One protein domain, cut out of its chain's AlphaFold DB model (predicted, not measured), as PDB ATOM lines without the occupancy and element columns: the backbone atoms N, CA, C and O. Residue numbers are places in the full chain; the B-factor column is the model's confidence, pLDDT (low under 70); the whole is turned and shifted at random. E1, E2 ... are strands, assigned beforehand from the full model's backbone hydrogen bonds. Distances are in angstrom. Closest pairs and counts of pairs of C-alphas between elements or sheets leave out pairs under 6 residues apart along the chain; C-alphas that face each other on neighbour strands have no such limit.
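AT A GLANCE: This is residues 31 to 124 and 134 to 140 of the 147 residues of an uncharacterized protein of Deltaproteobacteria bacterium (UniProt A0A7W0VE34). Four long antiparallel strands, E1, E2, E3 and E5, make a strongly twisted wall, and at the start of E5 the sheet turns by way of E4 into the long strand E7, which crosses over one face of the wall with a gap between. E6 extends the wall beside the last part of E5, E8 folds back on the end of E7, and E9 lies near E7. The printed part has 101 residues and is all strand, with no named helix and nine named strands in the order E1 to E9. E1 to E8 form one branched, mixed sheet. The whole is compact, with a radius of gyration of the C-alphas of 13.5 A, and rounded, spanning 36 by 32 by 28 A.

HOW THE PARTS SIT: E1, residues 33 to 41, E2, residues 44 to 51, and E3, residues 65 to 70, form a meander, each strand the antiparallel neighbour of the one before. E1 and E2 are a hairpin, with N 37 and O 48 2.9 A apart; E2 and E3 are another, with N 47 and O 68 at 2.9 A. E5, residues 93 to 100, is antiparallel to E3 at 158 degrees, with N 67 and O 97 at 2.8 A. On the other side of E5 lie E4, residues 78 to 81, and E6, residues 104 to 108. E4 is parallel to E5 at 54 degrees, with N 94 and O 80 at 2.8 A. E5 and E6 form an antiparallel hairpin, with N 98 and O 107 at 2.8 A. E7, residues 111 to 120, is antiparallel to E4, with N 79 and O 114 at 2.8 A. E7 and E8, residues 122 to 124, are a hairpin, with N 124 and O 118 at 2.9 A. E7 is apart from E1, E2 and E3. E9, residues 137 to 140, pairs with no named strand; E7 and E9 are near each other, with 6 pairs of C-alphas within 10 A.

IN THESE COORDINATES: E1 begins at C-alpha 33, (-47.291, 32.409, 39.140), and is 25.5 A long; E2 measures 22.7 A, E3 16.1 A and E5 23.3 A. E7 starts at C-alpha 111, (-36.609, 51.849, 47.400), and runs 27.4 A. E4, E6, E8 and E9 are shorter; E9 ends at C-alpha 140, (-40.410, 40.277, 35.796).

THE WHOLE: The C-alphas farthest apart, those of Gly 54 and Pro 90, are 37.7 A apart. Residues 125 to 133 are not printed; C-alphas 124 and 134 are 24.6 A apart across the cut. The links E2 to E3 and E4 to E5 are long. Mean pLDDT of the printed part is 71.4; 44 residues are under 70, among them 31 to 39, 50 to 64, 100 to 107 and 134 to 140.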
ATOM      1  N   GLY A  31     -42.662  28.366  36.154       37.12
ATOM      2  CA  GLY A  31     -42.257  29.106  37.358       37.12
ATOM      3  C   GLY A  31     -43.457  29.474  38.247       37.12
ATOM      4  O   GLY A  31     -44.593  29.304  37.804       37.12
ATOM      5  N   PRO A  32     -43.254  29.923  39.505       39.97
ATOM      6  CA  PRO A  32     -44.357  30.309  40.385       39.97
ATOM      7  C   PRO A  32     -45.094  31.529  39.822       39.97
ATOM      8  O   PRO A  32     -44.482  32.531  39.450       39.97
ATOM      9  N   TRP A  33     -46.416  31.411  39.742       48.12
ATOM     10  CA  TRP A  33     -47.291  32.409  39.140       48.12
ATOM     11  C   TRP A  33     -47.657  33.491  40.158       48.12
ATOM     12  O   TRP A  33     -47.776  33.218  41.352       48.12
ATOM     13  N   VAL A  34     -47.893  34.708  39.675       54.34
ATOM     14  CA  VAL A  34     -48.639  35.726  40.422       54.34
ATOM     15  C   VAL A  34     -49.875  36.119  39.623       54.34
ATOM     16  O   VAL A  34     -49.751  36.347  38.419       54.34
ATOM     17  N   ARG A  35     -51.059  36.162  40.249       58.16
ATOM     18  CA  ARG A  35     -52.260  36.721  39.607       58.16
ATOM     19  C   ARG A  35     -52.112  38.227  39.597       58.16
ATOM     20  O   ARG A  35     -51.902  38.816  40.652       58.16
ATOM     21  N   ALA A  36     -52.257  38.833  38.432       62.25
ATOM     22  CA  ALA A  36     -52.090  40.260  38.286       62.25
ATOM     23  C   ALA A  36     -53.410  40.989  37.978       62.25
ATOM     24  O   ALA A  36     -54.183  40.521  37.145       62.25
ATOM     25  N   ALA A  37     -53.679  42.110  38.657       62.00
ATOM     26  CA  ALA A  37     -54.891  42.914  38.476       62.00
ATOM     27  C   ALA A  37     -54.607  44.423  38.521       62.00
ATOM     28  O   ALA A  37     -53.721  44.874  39.249       62.00
ATOM     29  N   GLN A  38     -55.415  45.216  37.807       63.09
ATOM     30  CA  GLN A  38     -55.415  46.674  37.923       63.09
ATOM     31  C   GLN A  38     -56.681  47.177  38.616       63.09
ATOM     32  O   GLN A  38     -57.795  46.983  38.134       63.09
ATOM     33  N   ILE A  39     -56.508  47.907  39.717       67.50
ATOM     34  CA  ILE A  39     -57.610  48.558  40.431       67.50
ATOM     35  C   ILE A  39     -57.451  50.065  40.285       67.50
ATOM     36  O   ILE A  39     -56.390  50.613  40.573       67.50
ATOM     37  N   SER A  40     -58.509  50.747  39.854       72.50
ATOM     38  CA  SER A  40     -58.538  52.211  39.798       72.50
ATOM     39  C   SER A  40     -59.577  52.743  40.782       72.50
ATOM     40  O   SER A  40     -60.761  52.432  40.662       72.50
ATOM     41  N   VAL A  41     -59.144  53.542  41.760       65.62
ATOM     42  CA  VAL A  41     -60.017  54.184  42.755       65.62
ATOM     43  C   VAL A  41     -59.784  55.690  42.710       65.62
ATOM     44  O   VAL A  41     -58.776  56.203  43.196       65.62
ATOM     45  N   GLY A  42     -60.727  56.422  42.117       74.31
ATOM     46  CA  GLY A  42     -60.567  57.859  41.893       74.31
ATOM     47  C   GLY A  42     -59.413  58.141  40.927       74.31
ATOM     48  O   GLY A  42     -59.456  57.698  39.785       74.31
ATOM     49  N   THR A  43     -58.404  58.884  41.384       74.56
ATOM     50  CA  THR A  43     -57.187  59.198  40.611       74.56
ATOM     51  C   THR A  43     -56.037  58.226  40.871       74.56
ATOM     52  O   THR A  43     -54.958  58.409  40.329       74.56
ATOM     53  N   MET A  44     -56.228  57.247  41.754       78.75
ATOM     54  CA  MET A  44     -55.194  56.283  42.112       78.75
ATOM     55  C   MET A  44     -55.364  55.007  41.301       78.75
ATOM     56  O   MET A  44     -56.485  54.532  41.109       78.75
ATOM     57  N   HIS A  45     -54.242  54.429  40.895       82.75
ATOM     58  CA  HIS A  45     -54.173  53.176  40.159       82.75
ATOM     59  C   HIS A  45     -53.268  52.210  40.916       82.75
ATOM     60  O   HIS A  45     -52.250  52.619  41.459       82.75
ATOM     61  N   ALA A  46     -53.630  50.939  40.981       81.44
ATOM     62  CA  ALA A  46     -52.833  49.914  41.636       81.44
ATOM     63  C   ALA A  46     -52.631  48.737  40.688       81.44
ATOM     64  O   ALA A  46     -53.609  48.269  40.111       81.44
ATOM     65  N   LEU A  47     -51.391  48.266  40.563       78.25
ATOM     66  CA  LEU A  47     -51.071  46.953  40.008       78.25
ATOM     67  C   LEU A  47     -50.916  45.986  41.176       78.25
ATOM     68  O   LEU A  47     -50.126  46.232  42.084       78.25
ATOM     69  N   VAL A  48     -51.690  44.918  41.181       76.56
ATOM     70  CA  VAL A  48     -51.761  43.966  42.283       76.56
ATOM     71  C   VAL A  48     -51.266  42.623  41.790       76.56
ATOM     72  O   VAL A  48     -51.685  42.213  40.721       76.56
ATOM     73  N   PHE A  49     -50.399  41.964  42.551       75.12
ATOM     74  CA  PHE A  49     -49.785  40.679  42.235       75.12
ATOM     75  C   PHE A  49     -50.012  39.723  43.413       75.12
ATOM     76  O   PHE A  49     -49.362  39.868  44.446       75.12
ATOM     77  N   ASP A  50     -50.928  38.770  43.284       68.94
ATOM     78  CA  ASP A  50     -51.243  37.792  44.333       68.94
ATOM     79  C   ASP A  50     -50.412  36.513  44.156       68.94
ATOM     80  O   ASP A  50     -50.286  36.016  43.037       68.94
ATOM     81  N   GLU A  51     -49.873  35.951  45.243       61.06
ATOM     82  CA  GLU A  51     -49.184  34.654  45.232       61.06
ATOM     83  C   GLU A  51     -50.130  33.531  44.774       61.06
ATOM     84  O   GLU A  51     -51.287  33.456  45.200       61.06
ATOM     85  N   VAL A  52     -49.635  32.623  43.928       58.81
ATOM     86  CA  VAL A  52     -50.416  31.499  43.399       58.81
ATOM     87  C   VAL A  52     -49.955  30.165  43.998       58.81
ATOM     88  O   VAL A  52     -48.767  29.856  44.024       58.81
ATOM     89  N   ALA A  53     -50.909  29.338  44.441       51.72
ATOM     90  CA  ALA A  53     -50.697  28.087  45.187       51.72
ATOM     91  C   ALA A  53     -50.067  26.938  44.376       51.72
ATOM     92  O   ALA A  53     -49.768  25.875  44.923       51.72
ATOM     93  N   GLY A  54     -49.921  27.112  43.063       48.28
ATOM     94  CA  GLY A  54     -49.436  26.073  42.158       48.28
ATOM     95  C   GLY A  54     -49.802  26.335  40.700       48.28
ATOM     96  O   GLY A  54     -48.908  26.439  39.863       48.28
ATOM     97  N   ALA A  55     -51.097  26.472  40.389       47.72
ATOM     98  CA  ALA A  55     -51.590  26.751  39.039       47.72
ATOM     99  C   ALA A  55     -52.100  28.192  38.913       47.72
ATOM    100  O   ALA A  55     -52.863  28.644  39.759       47.72
ATOM    101  N   CYS A  56     -51.691  28.887  37.847       42.88
ATOM    102  CA  CYS A  56     -52.163  30.214  37.438       42.88
ATOM    103  C   CYS A  56     -53.660  30.434  37.765       42.88
ATOM    104  O   CYS A  56     -54.516  29.755  37.201       42.88
ATOM    105  N   GLY A  57     -53.958  31.347  38.698       44.47
ATOM    106  CA  GLY A  57     -55.323  31.686  39.134       44.47
ATOM    107  C   GLY A  57     -55.791  31.116  40.473       44.47
ATOM    108  O   GLY A  57     -56.782  31.594  41.022       44.47
ATOM    109  N   GLU A  58     -55.069  30.161  41.056       47.22
ATOM    110  CA  GLU A  58     -55.346  29.684  42.414       47.22
ATOM    111  C   GLU A  58     -54.595  30.533  43.442       47.22
ATOM    112  O   GLU A  58     -53.389  30.378  43.603       47.22
ATOM    113  N   VAL A  59     -55.287  31.418  44.165       53.62
ATOM    114  CA  VAL A  59     -54.662  32.205  45.246       53.62
ATOM    115  C   VAL A  59     -54.063  31.260  46.294       53.62
ATOM    116  O   VAL A  59     -54.748  30.374  46.812       53.62
ATOM    117  N   ALA A  60     -52.776  31.437  46.597       54.97
ATOM    118  CA  ALA A  60     -52.073  30.656  47.606       54.97
ATOM    119  C   ALA A  60     -52.728  30.799  48.984       54.97
ATOM    120  O   ALA A  60     -53.174  31.875  49.376       54.97
ATOM    121  N   THR A  61     -52.750  29.715  49.767       53.53
ATOM    122  CA  THR A  61     -53.291  29.730  51.141       53.53
ATOM    123  C   THR A  61     -52.485  30.605  52.099       53.53
ATOM    124  O   THR A  61     -52.945  30.879  53.200       53.53
ATOM    125  N   THR A  62     -51.269  30.988  51.711       58.25
ATOM    126  CA  THR A  62     -50.420  31.986  52.375       58.25
ATOM    127  C   THR A  62     -50.957  33.408  52.224       58.25
ATOM    128  O   THR A  62     -50.625  34.243  53.058       58.25
ATOM    129  N   GLY A  63     -51.778  33.681  51.198       57.34
ATOM    130  CA  GLY A  63     -52.511  34.936  51.034       57.34
ATOM    131  C   GLY A  63     -51.636  36.175  50.846       57.34
ATOM    132  O   GLY A  63     -52.096  37.275  51.155       57.34
ATOM    133  N   GLU A  64     -50.384  36.013  50.409       66.94
ATOM    134  CA  GLU A  64     -49.465  37.130  50.198       66.94
ATOM    135  C   GLU A  64     -49.761  37.837  48.871       66.94
ATOM    136  O   GLU A  64     -49.976  37.197  47.838       66.94
ATOM    137  N   ARG A  65     -49.744  39.170  48.889       74.38
ATOM    138  CA  ARG A  65     -49.861  39.992  47.686       74.38
ATOM    139  C   ARG A  65     -48.876  41.142  47.685       74.38
ATOM    140  O   ARG A  65     -48.612  41.732  48.728       74.38
ATOM    141  N   LEU A  66     -48.422  41.532  46.502       76.56
ATOM    142  CA  LEU A  66     -47.715  42.782  46.259       76.56
ATOM    143  C   LEU A  66     -48.657  43.777  45.574       76.56
ATOM    144  O   LEU A  66     -49.247  43.475  44.544       76.56
ATOM    145  N   VAL A  67     -48.757  44.990  46.104       81.19
ATOM    146  CA  VAL A  67     -49.504  46.103  45.510       81.19
ATOM    147  C   VAL A  67     -48.528  47.206  45.128       81.19
ATOM    148  O   VAL A  67     -47.812  47.719  45.981       81.19
ATOM    149  N   LEU A  68     -48.519  47.599  43.857       86.00
ATOM    150  CA  LEU A  68     -47.800  48.754  43.326       86.00
ATOM    151  C   LEU A  68     -48.800  49.881  43.057       86.00
ATOM    152  O   LEU A  68     -49.543  49.852  42.078       86.00
ATOM    153  N   LEU A  69     -48.832  50.872  43.939       86.56
ATOM    154  CA  LEU A  69     -49.733  52.016  43.886       86.56
ATOM    155  C   LEU A  69     -49.108  53.177  43.099       86.56
ATOM    156  O   LEU A  69     -47.964  53.558  43.336       86.56
ATOM    157  N   MET A  70     -49.894  53.762  42.200       89.38
ATOM    158  CA  MET A  70     -49.521  54.772  41.210       89.38
ATOM    159  C   MET A  70     -50.532  55.928  41.221       89.38
ATOM    160  O   MET A  70     -51.725  55.734  41.458       89.38
ATOM    161  N   CYS A  71     -50.055  57.140  40.942       85.50
ATOM    162  CA  CYS A  71     -50.886  58.351  40.866       85.50
ATOM    163  C   CYS A  71     -51.513  58.592  39.486       85.50
ATOM    164  O   CYS A  71     -52.377  59.452  39.341       85.50
ATOM    165  N   GLU A  72     -51.011  57.900  38.468       85.62
ATOM    166  CA  GLU A  72     -51.418  58.015  37.072       85.62
ATOM    167  C   GLU A  72     -51.614  56.605  36.504       85.62
ATOM    168  O   GLU A  72     -51.073  55.645  37.073       85.62
ATOM    169  N   PRO A  73     -52.388  56.450  35.415       84.00
ATOM    170  CA  PRO A  73     -52.500  55.174  34.729       84.00
ATOM    171  C   PRO A  73     -51.122  54.610  34.342       84.00
ATOM    172  O   PRO A  73     -50.194  55.383  34.086       84.00
ATOM    173  N   PRO A  74     -50.978  53.277  34.257       81.19
ATOM    174  CA  PRO A  74     -49.741  52.662  33.799       81.19
ATOM    175  C   PRO A  74     -49.421  53.085  32.358       81.19
ATOM    176  O   PRO A  74     -50.201  52.856  31.437       81.19
ATOM    177  N   GLU A  75     -48.255  53.692  32.175       86.44
ATOM    178  CA  GLU A  75     -47.658  54.071  30.889       86.44
ATOM    179  C   GLU A  75     -46.287  53.415  30.714       86.44
ATOM    180  O   GLU A  75     -45.603  53.158  31.708       86.44
ATOM    181  N   GLU A  76     -45.867  53.221  29.460       88.69
ATOM    182  CA  GLU A  76     -44.534  52.739  29.082       88.69
ATOM    183  C   GLU A  76     -43.448  53.744  29.499       88.69
ATOM    184  O   GLU A  76     -43.157  54.717  28.797       88.69
ATOM    185  N   LYS A  77     -42.897  53.545  30.700       89.62
ATOM    186  CA  LYS A  77     -41.821  54.346  31.291       89.62
ATOM    187  C   LYS A  77     -41.221  53.641  32.507       89.62
ATOM    188  O   LYS A  77     -41.712  52.623  32.991       89.62
ATOM    189  N   ASN A  78     -40.159  54.248  33.026       88.69
ATOM    190  CA  ASN A  78     -39.526  53.864  34.279       88.69
ATOM    191  C   ASN A  78     -40.075  54.705  35.437       88.69
ATOM    192  O   ASN A  78     -40.017  55.938  35.406       88.69
ATOM    193  N   TYR A  79     -40.556  54.032  36.475       89.81
ATOM    194  CA  TYR A  79     -41.035  54.622  37.716       89.81
ATOM    195  C   TYR A  79     -40.062  54.340  38.845       89.81
ATOM    196  O   TYR A  79     -39.415  53.289  38.915       89.81
ATOM    197  N   ARG A  80     -40.009  55.274  39.789       91.31
ATOM    198  CA  ARG A  80     -39.240  55.096  41.012       91.31
ATOM    199  C   ARG A  80     -40.144  54.580  42.120       91.31
ATOM    200  O   ARG A  80     -41.139  55.223  42.445       91.31
ATOM    201  N   VAL A  81     -39.748  53.481  42.753       88.56
ATOM    202  CA  VAL A  81     -40.403  53.013  43.975       88.56
ATOM    203  C   VAL A  81     -39.834  53.788  45.158       88.56
ATOM    204  O   VAL A  81     -38.613  53.880  45.335       88.56
ATOM    205  N   VAL A  82     -40.719  54.393  45.946       89.19
ATOM    206  CA  VAL A  82     -40.367  55.283  47.057       89.19
ATOM    207  C   VAL A  82     -41.025  54.830  48.364       89.19
ATOM    208  O   VAL A  82     -42.067  54.175  48.332       89.19
ATOM    209  N   PRO A  83     -40.460  55.208  49.527       84.00
ATOM    210  CA  PRO A  83     -41.121  55.007  50.812       84.00
ATOM    211  C   PRO A  83     -42.476  55.712  50.879       84.00
ATOM    212  O   PRO A  83     -42.626  56.813  50.347       84.00
ATOM    213  N   GLU A  84     -43.415  55.157  51.650       84.12
ATOM    214  CA  GLU A  84     -44.747  55.740  51.888       84.12
ATOM    215  C   GLU A  84     -44.681  57.213  52.311       84.12
ATOM    216  O   GLU A  84     -45.382  58.058  51.755       84.12
ATOM    217  N   GLN A  85     -43.782  57.568  53.238       84.75
ATOM    218  CA  GLN A  85     -43.653  58.958  53.686       84.75
ATOM    219  C   GLN A  85     -43.225  59.933  52.580       84.75
ATOM    220  O   GLN A  85     -43.438  61.139  52.725       84.75
ATOM    221  N   SER A  86     -42.639  59.431  51.492       86.75
ATOM    222  CA  SER A  86     -42.142  60.211  50.359       86.75
ATOM    223  C   SER A  86     -43.093  60.197  49.168       86.75
ATOM    224  O   SER A  86     -43.018  61.121  48.372       86.75
ATOM    225  N   PHE A  87     -43.989  59.212  49.077       87.62
ATOM    226  CA  PHE A  87     -44.923  59.053  47.966       87.62
ATOM    227  C   PHE A  87     -45.882  60.242  47.856       87.62
ATOM    228  O   PHE A  87     -46.568  60.591  48.827       87.62
ATOM    229  N   ARG A  88     -45.930  60.894  46.691       85.31
ATOM    230  CA  ARG A  88     -46.812  62.045  46.442       85.31
ATOM    231  C   ARG A  88     -47.485  61.958  45.078       85.31
ATOM    232  O   ARG A  88     -46.862  61.596  44.088       85.31
ATOM    233  N   CYS A  89     -48.738  62.408  45.034       83.56
ATOM    234  CA  CYS A  89     -49.480  62.615  43.794       83.56
ATOM    235  C   CYS A  89     -49.709  64.112  43.522       83.56
ATOM    236  O   CYS A  89     -49.966  64.857  44.476       83.56
ATOM    237  N   PRO A  90     -49.687  64.558  42.249       85.12
ATOM    238  CA  PRO A  90     -49.295  63.802  41.048       85.12
ATOM    239  C   PRO A  90     -47.775  63.571  40.984       85.12
ATOM    240  O   PRO A  90     -47.004  64.379  41.503       85.12
ATOM    241  N   GLY A  91     -47.337  62.487  40.339       82.25
ATOM    242  CA  GLY A  91     -45.915  62.161  40.222       82.25
ATOM    243  C   GLY A  91     -45.636  60.814  39.551       82.25
ATOM    244  O   GLY A  91     -46.500  59.944  39.494       82.25
ATOM    245  N   ASN A  92     -44.395  60.639  39.085       86.00
ATOM    246  CA  ASN A  92     -43.874  59.392  38.500       86.00
ATOM    247  C   ASN A  92     -43.270  58.475  39.580       86.00
ATOM    248  O   ASN A  92     -42.159  57.955  39.442       86.00
ATOM    249  N   GLU A  93     -43.976  58.346  40.696       90.62
ATOM    250  CA  GLU A  93     -43.561  57.554  41.848       90.62
ATOM    251  C   GLU A  93     -44.503  56.367  42.027       90.62
ATOM    252  O   GLU A  93     -45.670  56.417  41.640       90.62
ATOM    253  N   VAL A  94     -43.980  55.304  42.627       88.38
ATOM    254  CA  VAL A  94     -44.720  54.093  42.974       88.38
ATOM    255  C   VAL A  94     -44.525  53.820  44.456       88.38
ATOM    256  O   VAL A  94     -43.404  53.884  44.964       88.38
ATOM    257  N   LEU A  95     -45.603  53.479  45.148       86.38
ATOM    258  CA  LEU A  95     -45.530  52.886  46.478       86.38
ATOM    259  C   LEU A  95     -45.767  51.384  46.348       86.38
ATOM    260  O   LEU A  95     -46.794  50.976  45.819       86.38
ATOM    261  N   ALA A  96     -44.832  50.568  46.831       84.69
ATOM    262  CA  ALA A  96     -44.988  49.118  46.850       84.69
ATOM    263  C   ALA A  96     -45.302  48.623  48.270       84.69
ATOM    264  O   ALA A  96     -44.634  49.018  49.229       84.69
ATOM    265  N   LEU A  97     -46.315  47.771  48.397       78.69
ATOM    266  CA  LEU A  97     -46.846  47.242  49.652       78.69
ATOM    267  C   LEU A  97     -46.956  45.723  49.539       78.69
ATOM    268  O   LEU A  97     -47.430  45.233  48.521       78.69
ATOM    269  N   VAL A  98     -46.544  44.986  50.565       74.44
ATOM    270  CA  VAL A  98     -46.809  43.551  50.685       74.44
ATOM    271  C   VAL A  98     -47.881  43.359  51.748       74.44
ATOM    272  O   VAL A  98     -47.659  43.737  52.899       74.44
ATOM    273  N   GLU A  99     -49.023  42.786  51.376       70.94
ATOM    274  CA  GLU A  99     -50.095  42.426  52.313       70.94
ATOM    275  C   GLU A  99     -50.145  40.907  52.506       70.94
ATOM    276  O   GLU A  99     -49.874  40.154  51.570       70.94
ATOM    277  N   ARG A 100     -50.547  40.460  53.702       63.62
ATOM    278  CA  ARG A 100     -50.918  39.064  53.982       63.62
ATOM    279  C   ARG A 100     -52.343  39.002  54.541       63.62
ATOM    280  O   ARG A 100     -52.793  39.931  55.214       63.62
ATOM    281  N   ASP A 101     -53.042  37.897  54.274       55.28
ATOM    282  CA  ASP A 101     -54.250  37.461  54.995       55.28
ATOM    283  C   ASP A 101     -55.347  38.541  55.129       55.28
ATOM    284  O   ASP A 101     -55.802  38.879  56.223       55.28
ATOM    285  N   GLY A 102     -55.826  39.076  54.000       50.47
ATOM    286  CA  GLY A 102     -57.054  39.886  53.978       50.47
ATOM    287  C   GLY A 102     -56.890  41.366  54.350       50.47
ATOM    288  O   GLY A 102     -57.851  41.975  54.821       50.47
ATOM    289  N   GLY A 103     -55.708  41.947  54.108       49.62
ATOM    290  CA  GLY A 103     -55.490  43.403  54.134       49.62
ATOM    291  C   GLY A 103     -54.669  43.923  55.314       49.62
ATOM    292  O   GLY A 103     -54.836  45.073  55.718       49.62
ATOM    293  N   THR A 104     -53.820  43.083  55.917       54.19
ATOM    294  CA  THR A 104     -52.800  43.573  56.855       54.19
ATOM    295  C   THR A 104     -51.490  43.781  56.099       54.19
ATOM    296  O   THR A 104     -50.906  42.819  55.602       54.19
ATOM    297  N   ASP A 105     -51.023  45.032  56.034       56.62
ATOM    298  CA  ASP A 105     -49.698  45.381  55.508       56.62
ATOM    299  C   ASP A 105     -48.604  44.660  56.324       56.62
ATOM    300  O   ASP A 105     -48.416  44.949  57.509       56.62
ATOM    301  N   GLU A 106     -47.841  43.760  55.700       63.00
ATOM    302  CA  GLU A 106     -46.664  43.136  56.321       63.00
ATOM    303  C   GLU A 106     -45.395  43.965  56.106       63.00
ATOM    304  O   GLU A 106     -44.545  44.061  56.999       63.00
ATOM    305  N   ALA A 107     -45.249  44.576  54.927       64.94
ATOM    306  CA  ALA A 107     -44.076  45.373  54.587       64.94
ATOM    307  C   ALA A 107     -44.385  46.441  53.531       64.94
ATOM    308  O   ALA A 107     -45.262  46.279  52.691       64.94
ATOM    309  N   LYS A 108     -43.616  47.534  53.544       73.94
ATOM    310  CA  LYS A 108     -43.690  48.610  52.543       73.94
ATOM    311  C   LYS A 108     -42.311  48.863  51.969       73.94
ATOM    312  O   LYS A 108     -41.342  48.877  52.727       73.94
ATOM    313  N   ALA A 109     -42.206  49.056  50.660       75.00
ATOM    314  CA  ALA A 109     -40.913  49.262  50.024       75.00
ATOM    315  C   ALA A 109     -40.256  50.561  50.483       75.00
ATOM    316  O   ALA A 109     -40.907  51.576  50.719       75.00
ATOM    317  N   ILE A 110     -38.933  50.509  50.596       77.56
ATOM    318  CA  ILE A 110     -38.082  51.649  50.946       77.56
ATOM    319  C   ILE A 110     -37.361  52.225  49.726       77.56
ATOM    320  O   ILE A 110     -36.979  53.394  49.726       77.56
ATOM    321  N   SER A 111     -37.184  51.427  48.676       84.81
ATOM    322  CA  SER A 111     -36.609  51.849  47.400       84.81
ATOM    323  C   SER A 111     -36.899  50.820  46.320       84.81
ATOM    324  O   SER A 111     -37.268  49.689  46.626       84.81
ATOM    325  N   GLY A 112     -36.695  51.203  45.064       84.88
ATOM    326  CA  GLY A 112     -36.786  50.282  43.943       84.88
ATOM    327  C   GLY A 112     -37.097  50.977  42.628       84.88
ATOM    328  O   GLY A 112     -37.120  52.211  42.540       84.88
ATOM    329  N   THR A 113     -37.384  50.168  41.621       85.88
ATOM    330  CA  THR A 113     -37.781  50.582  40.278       85.88
ATOM    331  C   THR A 113     -38.917  49.707  39.773       85.88
ATOM    332  O   THR A 113     -38.968  48.513  40.064       85.88
ATOM    333  N   LEU A 114     -39.809  50.310  38.998       85.94
ATOM    334  CA  LEU A 114     -40.802  49.620  38.184       85.94
ATOM    335  C   LEU A 114     -40.585  50.083  36.747       85.94
ATOM    336  O   LEU A 114     -40.699  51.273  36.466       85.94
ATOM    337  N   GLU A 115     -40.268  49.163  35.853       85.94
ATOM    338  CA  GLU A 115     -40.199  49.418  34.421       85.94
ATOM    339  C   GLU A 115     -41.463  48.867  33.775       85.94
ATOM    340  O   GLU A 115     -41.773  47.688  33.927       85.94
ATOM    341  N   ILE A 116     -42.200  49.714  33.061       85.38
ATOM    342  CA  ILE A 116     -43.283  49.275  32.185       85.38
ATOM    343  C   ILE A 116     -42.760  49.360  30.759       85.38
ATOM    344  O   ILE A 116     -42.457  50.445  30.269       85.38
ATOM    345  N   GLU A 117     -42.650  48.206  30.114       80.06
ATOM    346  CA  GLU A 117     -42.084  48.053  28.773       80.06
ATOM    347  C   GLU A 117     -43.126  48.177  27.663       80.06
ATOM    348  O   GLU A 117     -42.774  48.465  26.525       80.06
ATOM    349  N   SER A 118     -44.394  47.879  27.954       74.44
ATOM    350  CA  SER A 118     -45.477  47.992  26.977       74.44
ATOM    351  C   SER A 118     -46.835  48.096  27.660       74.44
ATOM    352  O   SER A 118     -47.080  47.453  28.684       74.44
ATOM    353  N   VAL A 119     -47.731  48.869  27.045       73.31
ATOM    354  CA  VAL A 119     -49.157  48.969  27.386       73.31
ATOM    355  C   VAL A 119     -49.972  48.783  26.099       73.31
ATOM    356  O   VAL A 119     -50.552  49.721  25.554       73.31
ATOM    357  N   THR A 120     -49.964  47.569  25.543       69.94
ATOM    358  CA  THR A 120     -50.614  47.242  24.256       69.94
ATOM    359  C   THR A 120     -51.623  46.121  24.427       69.94
ATOM    360  O   THR A 120     -51.275  44.947  24.291       69.94
ATOM    361  N   GLY A 121     -52.867  46.459  24.764       58.16
ATOM    362  CA  GLY A 121     -53.868  45.468  25.176       58.16
ATOM    363  C   GLY A 121     -53.566  44.925  26.569       58.16
ATOM    364  O   GLY A 121     -54.465  44.924  27.392       58.16
ATOM    365  N   CYS A 122     -52.299  44.608  26.860       64.62
ATOM    366  CA  CYS A 122     -51.814  44.223  28.172       64.62
ATOM    367  C   CYS A 122     -50.668  45.100  28.707       64.62
ATOM    368  O   CYS A 122     -49.925  45.687  27.915       64.62
ATOM    369  N   VAL A 123     -50.499  45.159  30.035       69.50
ATOM    370  CA  VAL A 123     -49.337  45.798  30.692       69.50
ATOM    371  C   VAL A 123     -48.223  44.769  30.895       69.50
ATOM    372  O   VAL A 123     -48.439  43.749  31.552       69.50
ATOM    373  N   ARG A 124     -47.028  45.063  30.372       74.06
ATOM    374  CA  ARG A 124     -45.808  44.258  30.534       74.06
ATOM    375  C   ARG A 124     -44.702  45.072  31.192       74.06
ATOM    376  O   ARG A 124     -44.560  46.257  30.890       74.06
ATOM    377  N   LEU A 134     -36.767  42.340  54.110       56.78
ATOM    378  CA  LEU A 134     -36.307  41.457  53.038       56.78
ATOM    379  C   LEU A 134     -35.298  42.239  52.199       56.78
ATOM    380  O   LEU A 134     -35.651  43.284  51.659       56.78
ATOM    381  N   ASP A 135     -34.064  41.736  52.106       61.31
ATOM    382  CA  ASP A 135     -32.942  42.455  51.488       61.31
ATOM    383  C   ASP A 135     -33.320  43.050  50.116       61.31
ATOM    384  O   ASP A 135     -33.087  44.233  49.885       61.31
ATOM    385  N   MET A 136     -33.943  42.263  49.227       60.50
ATOM    386  CA  MET A 136     -34.422  42.704  47.911       60.50
ATOM    387  C   MET A 136     -35.405  41.683  47.315       60.50
ATOM    388  O   MET A 136     -35.151  40.481  47.389       60.50
ATOM    389  N   LEU A 137     -36.504  42.148  46.718       63.78
ATOM    390  CA  LEU A 137     -37.433  41.358  45.906       63.78
ATOM    391  C   LEU A 137     -37.357  41.838  44.455       63.78
ATOM    392  O   LEU A 137     -37.609  43.008  44.176       63.78
ATOM    393  N   GLU A 138     -37.040  40.939  43.529       58.75
ATOM    394  CA  GLU A 138     -36.962  41.249  42.100       58.75
ATOM    395  C   GLU A 138     -37.812  40.273  41.302       58.75
ATOM    396  O   GLU A 138     -37.780  39.066  41.547       58.75
ATOM    397  N   ALA A 139     -38.558  40.796  40.334       58.69
ATOM    398  CA  ALA A 139     -39.369  39.981  39.451       58.69
ATOM    399  C   ALA A 139     -39.704  40.691  38.137       58.69
ATOM    400  O   ALA A 139     -39.870  41.908  38.067       58.69
ATOM    401  N   SER A 140     -39.836  39.892  37.085       55.22
ATOM    402  CA  SER A 140     -40.410  40.277  35.796       55.22
ATOM    403  C   SER A 140     -41.906  39.961  35.760       55.22
ATOM    404  O   SER A 140     -42.398  39.152  36.542       55.22
TER     405      SER A 140